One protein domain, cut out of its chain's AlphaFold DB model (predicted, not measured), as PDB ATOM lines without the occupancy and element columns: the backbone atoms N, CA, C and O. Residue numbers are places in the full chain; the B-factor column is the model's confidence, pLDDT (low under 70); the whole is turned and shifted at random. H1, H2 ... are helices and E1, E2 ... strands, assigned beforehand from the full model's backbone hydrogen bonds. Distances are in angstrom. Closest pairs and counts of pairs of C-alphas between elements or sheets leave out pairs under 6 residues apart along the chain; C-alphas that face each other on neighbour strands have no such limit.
ATOM      1  N   LYS A   5     115.200  55.415 320.604       92.12
ATOM      2  CA  LYS A   5     115.989  54.651 321.577       92.12
ATOM      3  C   LYS A   5     115.521  54.959 322.999       92.12
ATOM      4  O   LYS A   5     115.493  56.129 323.376       92.12
ATOM      5  N   PRO A   6     115.159  53.951 323.812       94.44
ATOM      6  CA  PRO A   6     114.825  54.187 325.212       94.44
ATOM      7  C   PRO A   6     116.071  54.637 325.979       94.44
ATOM      8  O   PRO A   6     117.147  54.061 325.809       94.44
ATOM      9  N   PHE A   7     115.927  55.639 326.845       95.06
ATOM     10  CA  PHE A   7     117.039  56.122 327.678       95.06
ATOM     11  C   PHE A   7     116.663  56.360 329.142       95.06
ATOM     12  O   PHE A   7     117.546  56.476 329.994       95.06
ATOM     13  N   PHE A   8     115.369  56.446 329.448       97.00
ATOM     14  CA  PHE A   8     114.891  56.674 330.800       97.00
ATOM     15  C   PHE A   8     113.519  56.036 331.006       97.00
ATOM     16  O   PHE A   8     112.636  56.136 330.155       97.00
ATOM     17  N   GLU A   9     113.337  55.412 332.162       96.75
ATOM     18  CA  GLU A   9     112.052  54.894 332.609       96.75
ATOM     19  C   GLU A   9     111.973  54.978 334.132       96.75
ATOM     20  O   GLU A   9     112.928  54.644 334.837       96.75
ATOM     21  N   ASP A  10     110.818  55.407 334.628       95.06
ATOM     22  CA  ASP A  10     110.441  55.297 336.031       95.06
ATOM     23  C   ASP A  10     108.955  54.904 336.162       95.06
ATOM     24  O   ASP A  10     108.325  54.395 335.228       95.06
ATOM     25  N   GLU A  11     108.383  55.075 337.352       93.50
ATOM     26  CA  GLU A  11     106.972  54.770 337.610       93.50
ATOM     27  C   GLU A  11     105.996  55.727 336.908       93.50
ATOM     28  O   GLU A  11     104.825  55.390 336.733       93.50
ATOM     29  N   SER A  12     106.443  56.927 336.542       92.44
ATOM     30  CA  SER A  12     105.605  58.009 336.018       92.44
ATOM     31  C   SER A  12     105.727  58.143 334.503       92.44
ATOM     32  O   SER A  12     104.711  58.388 333.850       92.44
ATOM     33  N   ILE A  13     106.922  57.941 333.934       96.00
ATOM     34  CA  ILE A  13     107.175  58.098 332.498       96.00
ATOM     35  C   ILE A  13     108.088  57.027 331.891       96.00
ATOM     36  O   ILE A  13     108.919  56.420 332.567       96.00
ATOM     37  N   SER A  14     107.978  56.877 330.571       96.88
ATOM     38  CA  SER A  14     109.013  56.299 329.707       96.88
ATOM     39  C   SER A  14     109.466  57.364 328.710       96.88
ATOM     40  O   SER A  14     108.625  58.050 328.129       96.88
ATOM     41  N   ALA A  15     110.774  57.508 328.503       97.06
ATOM     42  CA  ALA A  15     111.329  58.481 327.571       97.06
ATOM     43  C   ALA A  15     112.283  57.830 326.565       97.06
ATOM     44  O   ALA A  15     113.130  56.990 326.901       97.06
ATOM     45  N   PHE A  16     112.136  58.268 325.322       95.56
ATOM     46  CA  PHE A  16     112.893  57.810 324.169       95.56
ATOM     47  C   PHE A  16     113.520  59.013 323.476       95.56
ATOM     48  O   PHE A  16     112.938  60.093 323.503       95.56
ATOM     49  N   CYS A  17     114.676  58.837 322.851       93.38
ATOM     50  CA  CYS A  17     115.321  59.865 322.041       93.38
ATOM     51  C   CYS A  17     115.540  59.367 320.611       93.38
ATOM     52  O   CYS A  17     115.723  58.166 320.399       93.38
ATOM     53  N   ASP A  18     115.506  60.270 319.635       89.81
ATOM     54  CA  ASP A  18     115.954  59.960 318.275       89.81
ATOM     55  C   ASP A  18     117.434  60.334 318.134       89.81
ATOM     56  O   ASP A  18     117.786  61.510 318.075       89.81
ATOM     57  N   LEU A  19     118.306  59.323 318.119       82.50
ATOM     58  CA  LEU A  19     119.754  59.522 318.002       82.50
ATOM     59  C   LEU A  19     120.204  59.839 316.572       82.50
ATOM     60  O   LEU A  19     121.325  60.310 316.395       82.50
ATOM     61  N   ASP A  20     119.356  59.587 315.574       77.38
ATOM     62  CA  ASP A  20     119.690  59.823 314.171       77.38
ATOM     63  C   ASP A  20     119.398  61.279 313.764       77.38
ATOM     64  O   ASP A  20     119.865  61.739 312.723       77.38
ATOM     65  N   GLN A  21     118.648  62.022 314.590       76.50
ATOM     66  CA  GLN A  21     118.262  63.416 314.351       76.50
ATOM     67  C   GLN A  21     118.774  64.347 315.448       76.50
ATOM     68  O   GLN A  21     118.009  64.945 316.210       76.50
ATOM     69  N   ILE A  22     120.096  64.471 315.519       82.62
ATOM     70  CA  ILE A  22     120.748  65.470 316.361       82.62
ATOM     71  C   ILE A  22     120.799  66.792 315.600       82.62
ATOM     72  O   ILE A  22     121.337  66.867 314.496       82.62
ATOM     73  N   VAL A  23     120.246  67.832 316.211       81.50
ATOM     74  CA  VAL A  23     120.193  69.183 315.656       81.50
ATOM     75  C   VAL A  23     121.358  69.989 316.218       81.50
ATOM     76  O   VAL A  23     121.543  70.040 317.432       81.50
ATOM     77  N   ASP A  24     122.139  70.633 315.360       80.00
ATOM     78  CA  ASP A  24     123.066  71.677 315.798       80.00
ATOM     79  C   ASP A  24     122.256  72.940 316.106       80.00
ATOM     80  O   ASP A  24     121.599  73.483 315.219       80.00
ATOM     81  N   THR A  25     122.242  73.367 317.369       72.25
ATOM     82  CA  THR A  25     121.432  74.509 317.826       72.25
ATOM     83  C   THR A  25     122.238  75.799 317.956       72.25
ATOM     84  O   THR A  25     121.707  76.803 318.426       72.25
ATOM     85  N   GLU A  26     123.510  75.799 317.541       66.88
ATOM     86  CA  GLU A  26     124.315  77.021 317.387       66.88
ATOM     87  C   GLU A  26     124.263  77.576 315.960       66.88
ATOM     88  O   GLU A  26     124.572  78.745 315.742       66.88
ATOM     89  N   ALA A  27     123.826  76.766 314.991       56.09
ATOM     90  CA  ALA A  27     123.774  77.127 313.575       56.09
ATOM     91  C   ALA A  27     122.806  78.287 313.237       56.09
ATOM     92  O   ALA A  27     122.830  78.787 312.112       56.09
ATOM     93  N   ASP A  28     122.003  78.751 314.199       50.44
ATOM     94  CA  ASP A  28     121.010  79.815 314.013       50.44
ATOM     95  C   ASP A  28     121.579  81.249 314.103       50.44
ATOM     96  O   ASP A  28     120.847  82.193 313.804       50.44
ATOM     97  N   GLU A  29     122.863  81.452 314.444       47.19
ATOM     98  CA  GLU A  29     123.487  82.796 314.396       47.19
ATOM     99  C   GLU A  29     124.332  83.062 313.129       47.19
ATOM    100  O   GLU A  29     124.378  84.207 312.683       47.19
ATOM    101  N   ASP A  30     124.897  82.033 312.476       50.00
ATOM    102  CA  ASP A  30     125.797  82.195 311.308       50.00
ATOM    103  C   ASP A  30     125.382  81.404 310.041       50.00
ATOM    104  O   ASP A  30     126.035  81.505 308.999       50.00
ATOM    105  N   GLY A  31     124.302  80.610 310.083       48.34
ATOM    106  CA  GLY A  31     123.726  79.943 308.900       48.34
ATOM    107  C   GLY A  31     124.583  78.833 308.268       48.34
ATOM    108  O   GLY A  31     124.334  78.419 307.132       48.34
ATOM    109  N   LEU A  32     125.602  78.342 308.979       47.66
ATOM    110  CA  LEU A  32     126.480  77.265 308.521       47.66
ATOM    111  C   LEU A  32     126.028  75.922 309.100       47.66
ATOM    112  O   LEU A  32     126.379  75.555 310.217       47.66
ATOM    113  N   TYR A  33     125.294  75.150 308.301       51.81
ATOM    114  CA  TYR A  33     124.913  73.785 308.655       51.81
ATOM    115  C   TYR A  33     126.029  72.798 308.298       51.81
ATOM    116  O   TYR A  33     126.559  72.786 307.182       51.81
ATOM    117  N   ALA A  34     126.391  71.935 309.244       51.97
ATOM    118  CA  ALA A  34     127.312  70.837 308.985       51.97
ATOM    119  C   ALA A  34     126.707  69.846 307.968       51.97
ATOM    120  O   ALA A  34     125.584  69.381 308.140       51.97
ATOM    121  N   SER A  35     127.465  69.500 306.919       49.59
ATOM    122  CA  SER A  35     127.063  68.468 305.951       49.59
ATOM    123  C   SER A  35     126.882  67.099 306.641       49.59
ATOM    124  O   SER A  35     127.741  66.734 307.454       49.59
ATOM    125  N   PRO A  36     125.825  66.331 306.303       53.41
ATOM    126  CA  PRO A  36     125.488  65.041 306.919       53.41
ATOM    127  C   PRO A  36     126.509  63.908 306.685       53.41
ATOM    128  O   PRO A  36     126.411  62.864 307.323       53.41
ATOM    129  N   ASP A  37     127.512  64.103 305.822       48.06
ATOM    130  CA  ASP A  37     128.379  63.021 305.323       48.06
ATOM    131  C   ASP A  37     129.645  62.719 306.153       48.06
ATOM    132  O   ASP A  37     130.533  62.002 305.690       48.06
ATOM    133  N   CYS A  38     129.766  63.206 307.391       47.28
ATOM    134  CA  CYS A  38     130.937  62.905 308.224       47.28
ATOM    135  C   CYS A  38     130.545  62.492 309.644       47.28
ATOM    136  O   CYS A  38     129.756  63.175 310.291       47.28
ATOM    137  N   TYR A  39     131.195  61.444 310.170       54.38
ATOM    138  CA  TYR A  39     131.275  61.148 311.606       54.38
ATOM    139  C   TYR A  39     131.921  62.336 312.332       54.38
ATOM    140  O   TYR A  39     133.134  62.375 312.544       54.38
ATOM    141  N   ARG A  40     131.125  63.354 312.647       60.69
ATOM    142  CA  ARG A  40     131.573  64.535 313.376       60.69
ATOM    143  C   ARG A  40     131.388  64.313 314.874       60.69
ATOM    144  O   ARG A  40     130.463  63.604 315.280       60.69
ATOM    145  N   PRO A  41     132.261  64.899 315.706       71.12
ATOM    146  CA  PRO A  41     131.982  64.996 317.127       71.12
ATOM    147  C   PRO A  41     130.660  65.741 317.335       71.12
ATOM    148  O   PRO A  41     130.321  66.647 316.573       71.12
ATOM    149  N   LEU A  42     129.925  65.339 318.368       79.00
ATOM    150  CA  LEU A  42     128.691  65.994 318.779       79.00
ATOM    151  C   LEU A  42     128.954  67.491 319.047       79.00
ATOM    152  O   LEU A  42     129.942  67.789 319.730       79.00
ATOM    153  N   PRO A  43     128.118  68.423 318.545       81.56
ATOM    154  CA  PRO A  43     128.267  69.843 318.849       81.56
ATOM    155  C   PRO A  43     128.256  70.104 320.362       81.56
ATOM    156  O   PRO A  43     127.640  69.363 321.131       81.56
ATOM    157  N   LEU A  44     128.929  71.171 320.806       85.38
ATOM    158  CA  LEU A  44     128.953  71.552 322.227       85.38
ATOM    159  C   LEU A  44     127.586  72.021 322.728       85.38
ATOM    160  O   LEU A  44     127.311  71.943 323.927       85.38
ATOM    161  N   ARG A  45     126.732  72.479 321.814       89.69
ATOM    162  CA  ARG A  45     125.328  72.750 322.069       89.69
ATOM    163  C   ARG A  45     124.493  72.139 320.949       89.69
ATOM    164  O   ARG A  45     124.741  72.383 319.775       89.69
ATOM    165  N   PHE A  46     123.556  71.280 321.319       90.00
ATOM    166  CA  PHE A  46     122.780  70.490 320.366       90.00
ATOM    167  C   PHE A  46     121.369  70.238 320.888       90.00
ATOM    168  O   PHE A  46     121.097  70.353 322.084       90.00
ATOM    169  N   GLY A  47     120.472  69.891 319.974       91.88
ATOM    170  CA  GLY A  47     119.105  69.472 320.227       91.88
ATOM    171  C   GLY A  47     118.913  67.996 319.898       91.88
ATOM    172  O   GLY A  47     119.495  67.477 318.947       91.88
ATOM    173  N   VAL A  48     118.078  67.315 320.674       92.94
ATOM    174  CA  VAL A  48     117.627  65.951 320.391       92.94
ATOM    175  C   VAL A  48     116.126  65.846 320.619       92.94
ATOM    176  O   VAL A  48     115.600  66.334 321.624       92.94
ATOM    177  N   PHE A  49     115.424  65.199 319.694       94.62
ATOM    178  CA  PHE A  49     114.003  64.935 319.867       94.62
ATOM    179  C   PHE A  49     113.776  63.850 320.913       94.62
ATOM    180  O   PHE A  49     114.410  62.794 320.885       94.62
ATOM    181  N   LEU A  50     112.842  64.115 321.822       95.62
ATOM    182  CA  LEU A  50     112.396  63.200 322.857       95.62
ATOM    183  C   LEU A  50     110.930  62.841 322.646       95.62
ATOM    184  O   LEU A  50     110.096  63.731 322.499       95.62
ATOM    185  N   ALA A  51     110.601  61.559 322.740       95.50
ATOM    186  CA  ALA A  51     109.231  61.102 322.922       95.50
ATOM    187  C   ALA A  51     109.021  60.746 324.398       95.50
ATOM    188  O   ALA A  51     109.710  59.873 324.933       95.50
ATOM    189  N   ILE A  52     108.078  61.419 325.058       96.56
ATOM    190  CA  ILE A  52     107.744  61.207 326.470       96.56
ATOM    191  C   ILE A  52     106.362  60.563 326.572       96.56
ATOM    192  O   ILE A  52     105.366  61.112 326.107       96.56
ATOM    193  N   VAL A  53     106.299  59.402 327.220       95.25
ATOM    194  CA  VAL A  53     105.068  58.646 327.468       95.25
ATOM    195  C   VAL A  53     104.707  58.763 328.944       95.25
ATOM    196  O   VAL A  53     105.482  58.339 329.800       95.25
ATOM    197  N   LEU A  54     103.524  59.299 329.250       94.12
ATOM    198  CA  LEU A  54     102.974  59.314 330.611       94.12
ATOM    199  C   LEU A  54     102.382  57.936 330.951       94.12
ATOM    200  O   LEU A  54     101.579  57.401 330.190       94.12
ATOM    201  N   LYS A  55     102.750  57.366 332.104       93.50
ATOM    202  CA  LYS A  55     102.292  56.037 332.563       93.50
ATOM    203  C   LYS A  55     101.137  56.125 333.560       93.50
ATOM    204  O   LYS A  55     100.293  55.229 333.623       93.50
ATOM    205  N   LYS A  56     101.089  57.195 334.358       92.81
ATOM    206  CA  LYS A  56     100.086  57.379 335.414       92.81
ATOM    207  C   LYS A  56      98.793  57.970 334.857       92.81
ATOM    208  O   LYS A  56      98.789  58.972 334.139       92.81
ATOM    209  N   LYS A  57      97.666  57.356 335.236       90.50
ATOM    210  CA  LYS A  57      96.322  57.822 334.855       90.50
ATOM    211  C   LYS A  57      96.024  59.218 335.397       90.50
ATOM    212  O   LYS A  57      95.427  60.020 334.683       90.50
ATOM    213  N   ASP A  58      96.471  59.512 336.614       91.75
ATOM    214  CA  ASP A  58      96.261  60.817 337.249       91.75
ATOM    215  C   ASP A  58      97.013  61.922 336.501       91.75
ATOM    216  O   ASP A  58      96.413  62.937 336.154       91.75
ATOM    217  N   ASP A  59      98.280  61.694 336.143       91.69
ATOM    218  CA  ASP A  59      99.075  62.642 335.348       91.69
ATOM    219  C   ASP A  59      98.462  62.863 333.962       91.69
ATOM    220  O   ASP A  59      98.342  63.998 333.509       91.69
ATOM    221  N   THR A  60      97.978  61.792 333.326       90.94
ATOM    222  CA  THR A  60      97.256  61.878 332.045       90.94
ATOM    223  C   THR A  60      95.958  62.682 332.173       90.94
ATOM    224  O   THR A  60      95.623  63.468 331.289       90.94
ATOM    225  N   SER A  61      95.220  62.514 333.271       91.00
ATOM    226  CA  SER A  61      93.968  63.244 333.509       91.00
ATOM    227  C   SER A  61      94.235  64.729 333.746       91.00
ATOM    228  O   SER A  61      93.566  65.580 333.170       91.00
ATOM    229  N   ARG A  62      95.267  65.052 334.529       92.00
ATOM    230  CA  ARG A  62      95.702  66.434 334.767       92.00
ATOM    231  C   ARG A  62      96.211  67.102 333.489       92.00
ATOM    232  O   ARG A  62      95.893  68.259 333.245       92.00
ATOM    233  N   TYR A  63      96.932  66.359 332.653       92.00
ATOM    234  CA  TYR A  63      97.351  66.810 331.327       92.00
ATOM    235  C   TYR A  63      96.155  67.170 330.437       92.00
ATOM    236  O   TYR A  63      96.138  68.213 329.788       92.00
ATOM    237  N   LEU A  64      95.121  66.326 330.427       90.75
ATOM    238  CA  LEU A  64      93.894  66.567 329.669       90.75
ATOM    239  C   LEU A  64      93.140  67.816 330.138       90.75
ATOM    240  O   LEU A  64      92.642  68.570 329.298       90.75
ATOM    241  N   GLU A  65      93.069  68.047 331.450       91.81
ATOM    242  CA  GLU A  65      92.475  69.273 331.992       91.81
ATOM    243  C   GLU A  65      93.266  70.518 331.569       91.81
ATOM    244  O   GLU A  65      92.658  71.521 331.197       91.81
ATOM    245  N   GLU A  66      94.599  70.440 331.508       91.19
ATOM    246  CA  GLU A  66      95.426  71.546 331.008       91.19
ATOM    247  C   GLU A  66      95.166  71.843 329.531       91.19
ATOM    248  O   GLU A  66      94.936  72.992 329.151       91.19
ATOM    249  N   ARG A  67      95.136  70.805 328.682       91.19
ATOM    250  CA  ARG A  67      94.788  70.965 327.261       91.19
ATOM    251  C   ARG A  67      93.437  71.652 327.105       91.19
ATOM    252  O   ARG A  67      93.295  72.563 326.292       91.19
ATOM    253  N   LYS A  68      92.449  71.224 327.894       91.06
ATOM    254  CA  LYS A  68      91.101  71.793 327.887       91.06
ATOM    255  C   LYS A  68      91.109  73.262 328.308       91.06
ATOM    256  O   LYS A  68      90.475  74.071 327.637       91.06
ATOM    257  N   ALA A  69      91.839  73.613 329.367       91.00
ATOM    258  CA  ALA A  69      91.987  74.994 329.827       91.00
ATOM    259  C   ALA A  69      92.630  75.895 328.757       91.00
ATOM    260  O   ALA A  69      92.211  77.036 328.573       91.00
ATOM    261  N   ARG A  70      93.580  75.354 327.985       89.31
ATOM    262  CA  ARG A  70      94.243  76.031 326.858       89.31
ATOM    263  C   ARG A  70      93.450  75.991 325.544       89.31
ATOM    264  O   ARG A  70      93.954  76.434 324.519       89.31
ATOM    265  N   SER A  71      92.217  75.476 325.550       89.25
ATOM    266  CA  SER A  71      91.384  75.299 324.347       89.25
ATOM    267  C   SER A  71      92.044  74.454 323.242       89.25
ATOM    268  O   SER A  71      91.735  74.615 322.060       89.25
ATOM    269  N   LEU A  72      92.937  73.531 323.616       87.56
ATOM    270  CA  LEU A  72      93.616  72.630 322.687       87.56
ATOM    271  C   LEU A  72      92.724  71.435 322.302       87.56
ATOM    272  O   LEU A  72      91.889  70.988 323.098       87.56
ATOM    273  N   PRO A  73      92.905  70.850 321.101       82.25
ATOM    274  CA  PRO A  73      92.133  69.694 320.671       82.25
ATOM    275  C   PRO A  73      92.273  68.502 321.627       82.25
ATOM    276  O   PRO A  73      93.372  68.028 321.918       82.25
ATOM    277  N   LEU A  74      91.132  67.974 322.071       85.31
ATOM    278  CA  LEU A  74      91.047  66.720 322.838       85.31
ATOM    279  C   LEU A  74      90.690  65.516 321.948       85.31
ATOM    280  O   LEU A  74      90.740  64.357 322.370       85.31
ATOM    281  N   LYS A  75      90.291  65.778 320.696       80.88
ATOM    282  CA  LYS A  75      89.896  64.749 319.731       80.88
ATOM    283  C   LYS A  75      91.122  63.915 319.352       80.88
ATOM    284  O   LYS A  75      92.106  64.456 318.879       80.88
ATOM    285  N   GLY A  76      91.043  62.599 319.544       75.38
ATOM    286  CA  GLY A  76      92.154  61.672 319.284       75.38
ATOM    287  C   GLY A  76      92.991  61.327 320.519       75.38
ATOM    288  O   GLY A  76      93.658  60.298 320.516       75.38
ATOM    289  N   TYR A  77      92.858  62.073 321.623       79.44
ATOM    290  CA  TYR A  77      93.661  61.840 322.830       79.44
ATOM    291  C   TYR A  77      93.317  60.536 323.571       79.44
ATOM    292  O   TYR A  77      94.145  59.990 324.291       79.44
ATOM    293  N   LYS A  78      92.137  59.937 323.334       76.62
ATOM    294  CA  LYS A  78      91.856  58.553 323.785       76.62
ATOM    295  C   LYS A  78      92.895  57.541 323.277       76.62
ATOM    296  O   LYS A  78      93.000  56.453 323.832       76.62
ATOM    297  N   SER A  79      93.617  57.889 322.215       80.75
ATOM    298  CA  SER A  79      94.692  57.107 321.612       80.75
ATOM    299  C   SER A  79      96.053  57.794 321.753       80.75
ATOM    300  O   SER A  79      96.951  57.471 320.986       80.75
ATOM    301  N   TYR A  80      96.199  58.737 322.691       85.12
ATOM    302  CA  TYR A  80      97.460  59.418 322.976       85.12
ATOM    303  C   TYR A  80      98.573  58.406 323.244       85.12
ATOM    304  O   TYR A  80      98.398  57.462 324.018       85.12
ATOM    305  N   ARG A  81      99.703  58.608 322.569       87.62
ATOM    306  CA  ARG A  81     100.865  57.727 322.635       87.62
ATOM    307  C   ARG A  81     102.032  58.408 323.336       87.62
ATOM    308  O   ARG A  81     102.598  57.802 324.238       87.62
ATOM    309  N   TYR A  82     102.391  59.623 322.920       92.31
ATOM    310  CA  TYR A  82     103.501  60.388 323.493       92.31
ATOM    311  C   TYR A  82     103.386  61.890 323.210       92.31
ATOM    312  O   TYR A  82     102.737  62.308 322.248       92.31
ATOM    313  N   SER A  83     104.090  62.676 324.024       94.62
ATOM    314  CA  SER A  83     104.435  64.072 323.763       94.62
ATOM    315  C   SER A  83     105.837  64.130 323.171       94.62
ATOM    316  O   SER A  83     106.795  63.634 323.768       94.62
ATOM    317  N   LEU A  84     105.957  64.732 321.993       95.00
ATOM    318  CA  LEU A  84     107.224  65.052 321.355       95.00
ATOM    319  C   LEU A  84     107.770  66.353 321.947       95.00
ATOM    320  O   LEU A  84     107.052  67.349 322.056       95.00
ATOM    321  N   CYS A  85     109.048  66.348 322.298       95.44
ATOM    322  CA  CYS A  85     109.784  67.518 322.765       95.44
ATOM    323  C   CYS A  85     111.122  67.628 322.032       95.44
ATOM    324  O   CYS A  85     111.666  66.620 321.589       95.44
ATOM    325  N   LEU A  86     111.697  68.825 321.985       95.12
ATOM    326  CA  LEU A  86     113.104  69.044 321.658       95.12
ATOM    327  C   LEU A  86     113.856  69.340 322.956       95.12
ATOM    328  O   LEU A  86     113.596  70.347 323.611       95.12
ATOM    329  N   ALA A  87     114.775  68.465 323.353       95.31
ATOM    330  CA  ALA A  87     115.686  68.755 324.449       95.31
ATOM    331  C   ALA A  87     116.966  69.358 323.893       95.31
ATOM    332  O   ALA A  87     117.688  68.705 323.146       95.31
ATOM    333  N   GLU A  88     117.255  70.590 324.291       95.12
ATOM    334  CA  GLU A  88     118.517  71.238 323.977       95.12
ATOM    335  C   GLU A  88     119.471  71.117 325.159       95.12
ATOM    336  O   GLU A  88     119.088  71.303 326.318       95.12
ATOM    337  N   ILE A  89     120.727  70.805 324.867       93.88
ATOM    338  CA  ILE A  89     121.799  70.626 325.841       93.88
ATOM    339  C   ILE A  89     122.924  71.583 325.469       93.88
ATOM    340  O   ILE A  89     123.378  71.573 324.332       93.88
ATOM    341  N   ASP A  90     123.387  72.370 326.438       93.06
ATOM    342  CA  ASP A  90     124.648  73.106 326.365       93.06
ATOM    343  C   ASP A  90     125.644  72.446 327.318       93.06
ATOM    344  O   ASP A  90     125.472  72.444 328.543       93.06
ATOM    345  N   VAL A  91     126.679  71.849 326.740       88.56
ATOM    346  CA  VAL A  91     127.697  71.081 327.459       88.56
ATOM    347  C   VAL A  91     128.714  71.994 328.129       88.56
ATOM    348  O   VAL A  91     129.269  71.620 329.161       88.56
ATOM    349  N   ARG A  92     128.944  73.195 327.588       88.94
ATOM    350  CA  ARG A  92     129.915  74.155 328.143       88.94
ATOM    351  C   ARG A  92     129.463  74.615 329.519       88.94
ATOM    352  O   ARG A  92     130.244  74.597 330.465       88.94
ATOM    353  N   ASP A  93     128.173  74.923 329.626       91.75
ATOM    354  CA  ASP A  93     127.555  75.400 330.862       91.75
ATOM    355  C   ASP A  93     126.859  74.288 331.661       91.75
ATOM    356  O   ASP A  93     126.355  74.524 332.763       91.75
ATOM    357  N   MET A  94     126.800  73.068 331.118       92.44
ATOM    358  CA  MET A  94     126.051  71.938 331.679       92.44
ATOM    359  C   MET A  94     124.583  72.295 331.968       92.44
ATOM    360  O   MET A  94     124.036  71.989 333.040       92.44
ATOM    361  N   ARG A  95     123.935  72.945 330.998       95.31
ATOM    362  CA  ARG A  95     122.535  73.385 331.063       95.31
ATOM    363  C   ARG A  95     121.683  72.656 330.035       95.31
ATOM    364  O   ARG A  95     122.173  72.156 329.032       95.31
ATOM    365  N   CYS A  96     120.392  72.586 330.313       95.50
ATOM    366  CA  CYS A  96     119.410  71.986 329.430       95.50
ATOM    367  C   CYS A  96     118.110  72.790 329.482       95.50
ATOM    368  O   CYS A  96     117.783  73.362 330.527       95.50
ATOM    369  N   ARG A  97     117.387  72.805 328.368       95.69
ATOM    370  CA  ARG A  97     115.975  73.185 328.294       95.69
ATOM    371  C   ARG A  97     115.227  72.164 327.449       95.69
ATOM    372  O   ARG A  97     115.817  71.516 326.589       95.69
ATOM    373  N   VAL A  98     113.937  72.015 327.696       95.81
ATOM    374  CA  VAL A  98     113.056  71.136 326.929       95.81
ATOM    375  C   VAL A  98     111.944  71.985 326.349       95.81
ATOM    376  O   VAL A  98     111.232  72.653 327.084       95.81
ATOM    377  N   LEU A  99     111.802  71.957 325.034       94.38
ATOM    378  CA  LEU A  99     110.776  72.685 324.306       94.38
ATOM    379  C   LEU A  99     109.679  71.692 323.899       94.38
ATOM    380  O   LEU A  99     109.989  70.700 323.232       94.38
ATOM    381  N   PRO A 100     108.415  71.896 324.304       93.44
ATOM    382  CA  PRO A 100     107.307  71.091 323.807       93.44
ATOM    383  C   PRO A 100     107.181  71.275 322.289       93.44
ATOM    384  O   PRO A 100     107.270  72.401 321.805       93.44
ATOM    385  N   ALA A 101     106.985  70.186 321.543       91.88
ATOM    386  CA  ALA A 101     106.796  70.239 320.093       91.88
ATOM    387  C   ALA A 101     105.350  69.895 319.716       91.88
ATOM    388  O   ALA A 101     104.622  70.747 319.227       91.88
ATOM    389  N   GLY A 102     104.896  68.671 319.997       92.25
ATOM    390  CA  GLY A 102     103.536  68.251 319.652       92.25
ATOM    391  C   GLY A 102     103.161  66.901 320.242       92.25
ATOM    392  O   GLY A 102     104.024  66.100 320.588       92.25
ATOM    393  N   ASP A 103     101.869  66.638 320.365       92.75
ATOM    394  CA  ASP A 103     101.349  65.361 320.846       92.75
ATOM    395  C   ASP A 103     100.975  64.444 319.690       92.75
ATOM    396  O   ASP A 103     100.499  64.897 318.653       92.75
ATOM    397  N   TYR A 104     101.135  63.138 319.891       91.69
ATOM    398  CA  TYR A 104     100.875  62.143 318.857       91.69
ATOM    399  C   TYR A 104     100.002  61.005 319.374       91.69
ATOM    400  O   TYR A 104     100.086  60.588 320.536       91.69
ATOM    401  N   ASP A 105      99.151  60.486 318.491       90.06
ATOM    402  CA  ASP A 105      98.356  59.295 318.765       90.06
ATOM    403  C   ASP A 105      99.102  57.985 318.447       90.06
ATOM    404  O   ASP A 105     100.246  57.959 317.991       90.06
ATOM    405  N   SER A 106      98.441  56.851 318.686       86.50
ATOM    406  CA  SER A 106      98.993  55.513 318.450       86.50
ATOM    407  C   SER A 106      99.309  55.193 316.985       86.50
ATOM    408  O   SER A 106      99.937  54.170 316.715       86.50
ATOM    409  N   LYS A 107      98.884  56.044 316.046       88.25
ATOM    410  CA  LYS A 107      99.155  55.946 314.608       88.25
ATOM    411  C   LYS A 107     100.151  57.012 314.137       88.25
ATOM    412  O   LYS A 107     100.229  57.251 312.936       88.25
ATOM    413  N   ASP A 108     100.863  57.654 315.068       87.50
ATOM    414  CA  ASP A 108     101.803  58.749 314.807       87.50
ATOM    415  C   ASP A 108     101.150  59.929 314.064       87.50
ATOM    416  O   ASP A 108     101.785  60.615 313.264       87.50
ATOM    417  N   ARG A 109      99.863  60.184 314.335       89.00
ATOM    418  CA  ARG A 109      99.168  61.383 313.853       89.00
ATOM    419  C   ARG A 109      99.261  62.482 314.896       89.00
ATOM    420  O   ARG A 109      98.965  62.240 316.067       89.00
ATOM    421  N   GLU A 110      99.620  63.675 314.445       90.75
ATOM    422  CA  GLU A 110      99.734  64.860 315.286       90.75
ATOM    423  C   GLU A 110      98.363  65.288 315.846       90.75
ATOM    424  O   GLU A 110      97.347  65.297 315.142       90.75
ATOM    425  N   LEU A 111      98.338  65.628 317.133       88.69
ATOM    426  CA  LEU A 111      97.177  66.081 317.906       88.69
ATOM    427  C   LEU A 111      97.273  67.575 318.284       88.69
ATOM    428  O   LEU A 111      96.433  68.076 319.040       88.69
ATOM    429  N   GLY A 112      98.280  68.275 317.753       87.75
ATOM    430  CA  GLY A 112      98.630  69.667 318.040       87.75
ATOM    431  C   GLY A 112      99.630  69.810 319.188       87.75
ATOM    432  O   GLY A 112     100.201  68.821 319.651       87.75
ATOM    433  N   ASP A 113      99.798  71.041 319.663       88.75
ATOM    434  CA  ASP A 113     100.813  71.419 320.650       88.75
ATOM    435  C   ASP A 113     100.767  70.571 321.926       88.75
ATOM    436  O   ASP A 113      99.694  70.195 322.417       88.75
ATOM    437  N   SER A 114     101.944  70.298 322.487       89.50
ATOM    438  CA  SER A 114     102.092  69.616 323.772       89.50
ATOM    439  C   SER A 114     102.031  70.610 324.938       89.50
ATOM    440  O   SER A 114     102.626  71.684 324.888       89.50
ATOM    441  N   CYS A 115     101.360  70.232 326.028       90.25
ATOM    442  CA  CYS A 115     101.330  70.982 327.291       90.25
ATOM    443  C   CYS A 115     102.066  70.240 328.422       90.25
ATOM    444  O   CYS A 115     101.710  70.355 329.594       90.25
ATOM    445  N   ILE A 116     103.073  69.431 328.071       91.56
ATOM    446  CA  ILE A 116     103.829  68.603 329.030       91.56
ATOM    447  C   ILE A 116     104.629  69.439 330.028       91.56
ATOM    448  O   ILE A 116     104.823  69.034 331.176       91.56
ATOM    449  N   ILE A 117     105.021  70.637 329.600       91.19
ATOM    450  CA  ILE A 117     105.448  71.720 330.476       91.19
ATOM    451  C   ILE A 117     104.206  72.561 330.751       91.19
ATOM    452  O   ILE A 117     103.600  73.123 329.839       91.19
ATOM    453  N   THR A 118     103.798  72.571 332.013       84.25
ATOM    454  CA  THR A 118     102.525  73.125 332.468       84.25
ATOM    455  C   THR A 118     102.738  74.023 333.677       84.25
ATOM    456  O   THR A 118     103.616  73.762 334.504       84.25
ATOM    457  N   ASP A 119     101.879  75.031 333.800       81.31
ATOM    458  CA  ASP A 119     101.825  75.947 334.940       81.31
ATOM    459  C   ASP A 119     100.969  75.400 336.102       81.31
ATOM    460  O   ASP A 119     100.805  76.058 337.133       81.31
ATOM    461  N   ILE A 120     100.426  74.178 335.978       82.94
ATOM    462  CA  ILE A 120      99.691  73.520 337.065       82.94
ATOM    463  C   ILE A 120     100.617  73.311 338.267       82.94
ATOM    464  O   ILE A 120     101.753  72.862 338.137       82.94
ATOM    465  N   THR A 121     100.092  73.557 339.468       85.00
ATOM    466  CA  THR A 121     100.770  73.256 340.734       85.00
ATOM    467  C   THR A 121     100.099  72.059 341.430       85.00
ATOM    468  O   THR A 121      98.919  72.158 341.766       85.00
ATOM    469  N   PRO A 122     100.811  70.939 341.680       86.62
ATOM    470  CA  PRO A 122     102.209  70.668 341.306       86.62
ATOM    471  C   PRO A 122     102.359  70.414 339.794       86.62
ATOM    472  O   PRO A 122     101.397  69.968 339.194       86.62
ATOM    473  N   PRO A 123     103.515  70.623 339.149       90.06
ATOM    474  CA  PRO A 123     103.684  70.337 337.714       90.06
ATOM    475  C   PRO A 123     103.565  68.835 337.397       90.06
ATOM    476  O   PRO A 123     103.756  67.999 338.281       90.06
ATOM    477  N   ILE A 124     103.249  68.480 336.142       91.62
ATOM    478  CA  ILE A 124     103.170  67.069 335.696       91.62
ATOM    479  C   ILE A 124     104.563  66.434 335.689       91.62
ATOM    480  O   ILE A 124     104.756  65.375 336.278       91.62
ATOM    481  N   LEU A 125     105.547  67.106 335.082       92.44
ATOM    482  CA  LEU A 125     106.950  66.681 335.077       92.44
ATOM    483  C   LEU A 125     107.823  67.704 335.825       92.44
ATOM    484  O   LEU A 125     108.441  68.570 335.201       92.44
ATOM    485  N   PRO A 126     107.875  67.651 337.172       92.00
ATOM    486  CA  PRO A 126     108.653  68.598 337.966       92.00
ATOM    487  C   PRO A 126     110.130  68.602 337.560       92.00
ATOM    488  O   PRO A 126     110.798  67.572 337.560       92.00
ATOM    489  N   GLY A 127     110.664  69.785 337.259       91.19
ATOM    490  CA  GLY A 127     112.071  69.940 336.885       91.19
ATOM    491  C   GLY A 127     112.374  69.734 335.401       91.19
ATOM    492  O   GLY A 127     113.553  69.697 335.044       91.19
ATOM    493  N   ILE A 128     111.349  69.598 334.554       93.25
ATOM    494  CA  ILE A 128     111.431  69.833 333.107       93.25
ATOM    495  C   ILE A 128     110.944  71.261 332.841       93.25
ATOM    496  O   ILE A 128     109.935  71.681 333.403       93.25
ATOM    497  N   ASN A 129     111.694  72.028 332.050       90.06
ATOM    498  CA  ASN A 129     111.441  73.450 331.836       90.06
ATOM    499  C   ASN A 129     111.974  73.898 330.466       90.06
ATOM    500  O   ASN A 129     112.951  73.332 329.973       90.06
ATOM    501  N   ASP A 130     111.325  74.898 329.885       92.81
ATOM    502  CA  ASP A 130     111.625  75.518 328.592       92.81
ATOM    503  C   ASP A 130     112.689  76.626 328.673       92.81
ATOM    504  O   ASP A 130     113.267  77.022 327.659       92.81
ATOM    505  N   GLU A 131     113.042  77.072 329.877       93.81
ATOM    506  CA  GLU A 131     114.213  77.903 330.124       93.81
ATOM    507  C   GLU A 131     115.461  77.053 330.389       93.81
ATOM    508  O   GLU A 131     115.422  75.943 330.925       93.81
ATOM    509  N   TRP A 132     116.625  77.630 330.102       94.75
ATOM    510  CA  TRP A 132     117.910  77.007 330.391       94.75
ATOM    511  C   TRP A 132     118.125  76.811 331.896       94.75
ATOM    512  O   TRP A 132     118.334  77.778 332.638       94.75
ATOM    513  N   LYS A 133     118.189  75.561 332.362       95.06
ATOM    514  CA  LYS A 133     118.473  75.214 333.764       95.06
ATOM    515  C   LYS A 133     119.685  74.283 333.892       95.06
ATOM    516  O   LYS A 133     119.967  73.517 332.976       95.06
ATOM    517  N   PRO A 134     120.411  74.306 335.026       95.38
ATOM    518  CA  PRO A 134     121.531  73.389 335.252       95.38
ATOM    519  C   PRO A 134     121.092  71.918 335.265       95.38
ATOM    520  O   PRO A 134     120.179  71.547 336.002       95.38
ATOM    521  N   ILE A 135     121.791  71.042 334.544       94.19
ATOM    522  CA  ILE A 135     121.482  69.600 334.465       94.19
ATOM    523  C   ILE A 135     121.664  68.912 335.828       94.19
ATOM    524  O   ILE A 135     120.843  68.097 336.250       94.19
ATOM    525  N   ARG A 136     122.737  69.257 336.550       89.75
ATOM    526  CA  ARG A 136     123.141  68.600 337.811       89.75
ATOM    527  C   ARG A 136     122.403  69.114 339.052       89.75
ATOM    528  O   ARG A 136     122.710  68.700 340.166       89.75
ATOM    529  N   SER A 137     121.428  70.007 338.888       90.88
ATOM    530  CA  SER A 137     120.627  70.495 340.010       90.88
ATOM    531  C   SER A 137     119.735  69.387 340.580       90.88
ATOM    532  O   SER A 137     119.163  68.582 339.841       90.88
ATOM    533  N   LYS A 138     119.539  69.392 341.906       88.88
ATOM    534  CA  LYS A 138     118.540  68.538 342.578       88.88
ATOM    535  C   LYS A 138     117.108  68.837 342.118       88.88
ATOM    536  O   LYS A 138     116.239  67.990 342.277       88.88
ATOM    537  N   ARG A 139     116.870  70.034 341.568       90.75
ATOM    538  CA  ARG A 139     115.563  70.465 341.049       90.75
ATOM    539  C   ARG A 139     115.295  69.999 339.618       90.75
ATOM    540  O   ARG A 139     114.159  70.104 339.181       90.75
ATOM    541  N   SER A 140     116.305  69.516 338.898       93.31
ATOM    542  CA  SER A 140     116.138  69.035 337.523       93.31
ATOM    543  C   SER A 140     115.547  67.629 337.523       93.31
ATOM    544  O   SER A 140     115.867  66.817 338.399       93.31
ATOM    545  N   HIS A 141     114.704  67.319 336.540       95.25
ATOM    546  CA  HIS A 141     114.106  65.990 336.436       95.25
ATOM    547  C   HIS A 141     115.184  64.919 336.185       95.25
ATOM    548  O   HIS A 141     116.188  65.169 335.512       95.25
ATOM    549  N   ALA A 142     114.996  63.703 336.710       95.44
ATOM    550  CA  ALA A 142     115.978  62.621 336.576       95.44
ATOM    551  C   ALA A 142     116.240  62.224 335.115       95.44
ATOM    552  O   ALA A 142     117.386  61.953 334.756       95.44
ATOM    553  N   MET A 143     115.208  62.303 334.272       95.88
ATOM    554  CA  MET A 143     115.303  62.136 332.819       95.88
ATOM    555  C   MET A 143     116.379  63.036 332.191       95.88
ATOM    556  O   MET A 143     117.162  62.558 331.382       95.88
ATOM    557  N   ILE A 144     116.485  64.308 332.594       95.38
ATOM    558  CA  ILE A 144     117.470  65.248 332.026       95.38
ATOM    559  C   ILE A 144     118.902  64.810 332.349       95.38
ATOM    560  O   ILE A 144     119.789  64.863 331.500       95.38
ATOM    561  N   ARG A 145     119.131  64.311 333.569       93.31
ATOM    562  CA  ARG A 145     120.434  63.762 333.966       93.31
ATOM    563  C   ARG A 145     120.765  62.482 333.203       93.31
ATOM    564  O   ARG A 145     121.913  62.298 332.808       93.31
ATOM    565  N   ALA A 146     119.779  61.609 333.001       94.69
ATOM    566  CA  ALA A 146     119.947  60.383 332.226       94.69
ATOM    567  C   ALA A 146     120.270  60.684 330.755       94.69
ATOM    568  O   ALA A 146     121.203  60.099 330.211       94.69
ATOM    569  N   LEU A 147     119.572  61.656 330.157       93.88
ATOM    570  CA  LEU A 147     119.841  62.134 328.804       93.88
ATOM    571  C   LEU A 147     121.273  62.665 328.680       93.88
ATOM    572  O   LEU A 147     122.026  62.224 327.820       93.88
ATOM    573  N   ALA A 148     121.694  63.546 329.591       91.31
ATOM    574  CA  ALA A 148     123.055  64.071 329.586       91.31
ATOM    575  C   ALA A 148     124.109  62.960 329.740       91.31
ATOM    576  O   ALA A 148     125.120  62.976 329.046       91.31
ATOM    577  N   LYS A 149     123.862  61.963 330.601       89.94
ATOM    578  CA  LYS A 149     124.754  60.807 330.782       89.94
ATOM    579  C   LYS A 149     124.836  59.924 329.532       89.94
ATOM    580  O   LYS A 149     125.883  59.332 329.294       89.94
ATOM    581  N   MET A 150     123.760  59.826 328.749       89.38
ATOM    582  CA  MET A 150     123.750  59.075 327.490       89.38
ATOM    583  C   MET A 150     124.721  59.675 326.464       89.38
ATOM    584  O   MET A 150     125.456  58.925 325.829       89.38
ATOM    585  N   PHE A 151     124.773  61.006 326.347       87.19
ATOM    586  CA  PHE A 151     125.689  61.689 325.424       87.19
ATOM    587  C   PHE A 151     127.086  61.930 326.022       87.19
ATOM    588  O   PHE A 151     128.083  61.893 325.304       87.19
ATOM    589  N   PHE A 152     127.182  62.116 327.342       84.50
ATOM    590  CA  PHE A 152     128.427  62.424 328.058       84.50
ATOM    591  C   PHE A 152     128.607  61.519 329.291       84.50
ATOM    592  O   PHE A 152     128.498  61.972 330.433       84.50
TER     593      PHE A 152
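What this domain is: This is residues 5 to 152 of the 155 residues of an uncharacterized protein of Syntrophorhabdus sp. PtaB.Bin047 (UniProt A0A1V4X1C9). A strongly twisted sheet of five strands curls round helix H2, which packs on one face, while H1 sits at one end of the sheet and only grazes it. The loop between E2 and E3 extends at the opposite end from H1, and its residues 35 to 41 stick out. The printed part has 148 residues, with E1, E2, E3, H1, E4, E5 and H2 in that order along the chain; the sheet runs E1 E2 E3 E4 E5, antiparallel throughout. The class is mixed, helices and strands, with under half of the residues in named elements. The whole is compact, with a radius of gyration of the C-alphas of 15.8 A, and rounded, spanning 43 by 34 by 27 A.

Where its parts are: Find C-alpha 5 at (115.989, 54.651, 321.577), where E1 begins and runs to residue 9. E2, residues 13 to 24, covers 26.8 A and bends by 80 degrees at residue 20. E3, residues 45 to 54, covers 27.4 A. At C-alpha 57, (96.322, 57.822, 334.855), H1 begins; it runs 18.4 A to residue 69. E4, residues 80 to 90, and E5, residues 95 to 105, are each 30.6 A long, and E5 bends by 52 degrees at residue 102. H2, residues 142 to 151, covers 14.8 A and ends at C-alpha 151, (125.689, 61.689, 325.424).

How they stand to each other: Start at edge strand E1: it forms a hairpin with E2, where N 5 and O 17 are 2.8 A apart. E2 and E3 are a hairpin too, with N 16 and O 51 at 2.9 A; E1, E2 and E3 make a meander, each strand the antiparallel neighbour of the one before. Between E3 and E4, look at N 50 and O 85, 2.8 A apart. E4 and edge strand E5 form a hairpin, with N 86 and O 99 at 2.8 A. H2 is on one face of this sheet, making two layers, a helix layer and a sheet layer; its closest C-alphas to E1 are those of Met 143 and Phe 8, 5.8 A apart. Residues 133 to 134 pair antiparallel with residues 95 to 96 of E5. H1 only just is on the sheet, with 5 pairs of C-alphas within 10 A, and is apart from H2. In H1 and H2 every O i to N i+4 pair is within hydrogen-bond range.

The domain as a whole: The C-alphas of Cys 38 and Ala 69, the two farthest apart, are 46.2 A apart. The printed part has no cut. The links from E2 to E3, 20 residues, and from E5 to H2, 36 residues, are long. Mean pLDDT of the printed part is 86.4; residues 26 to 40 are under 70.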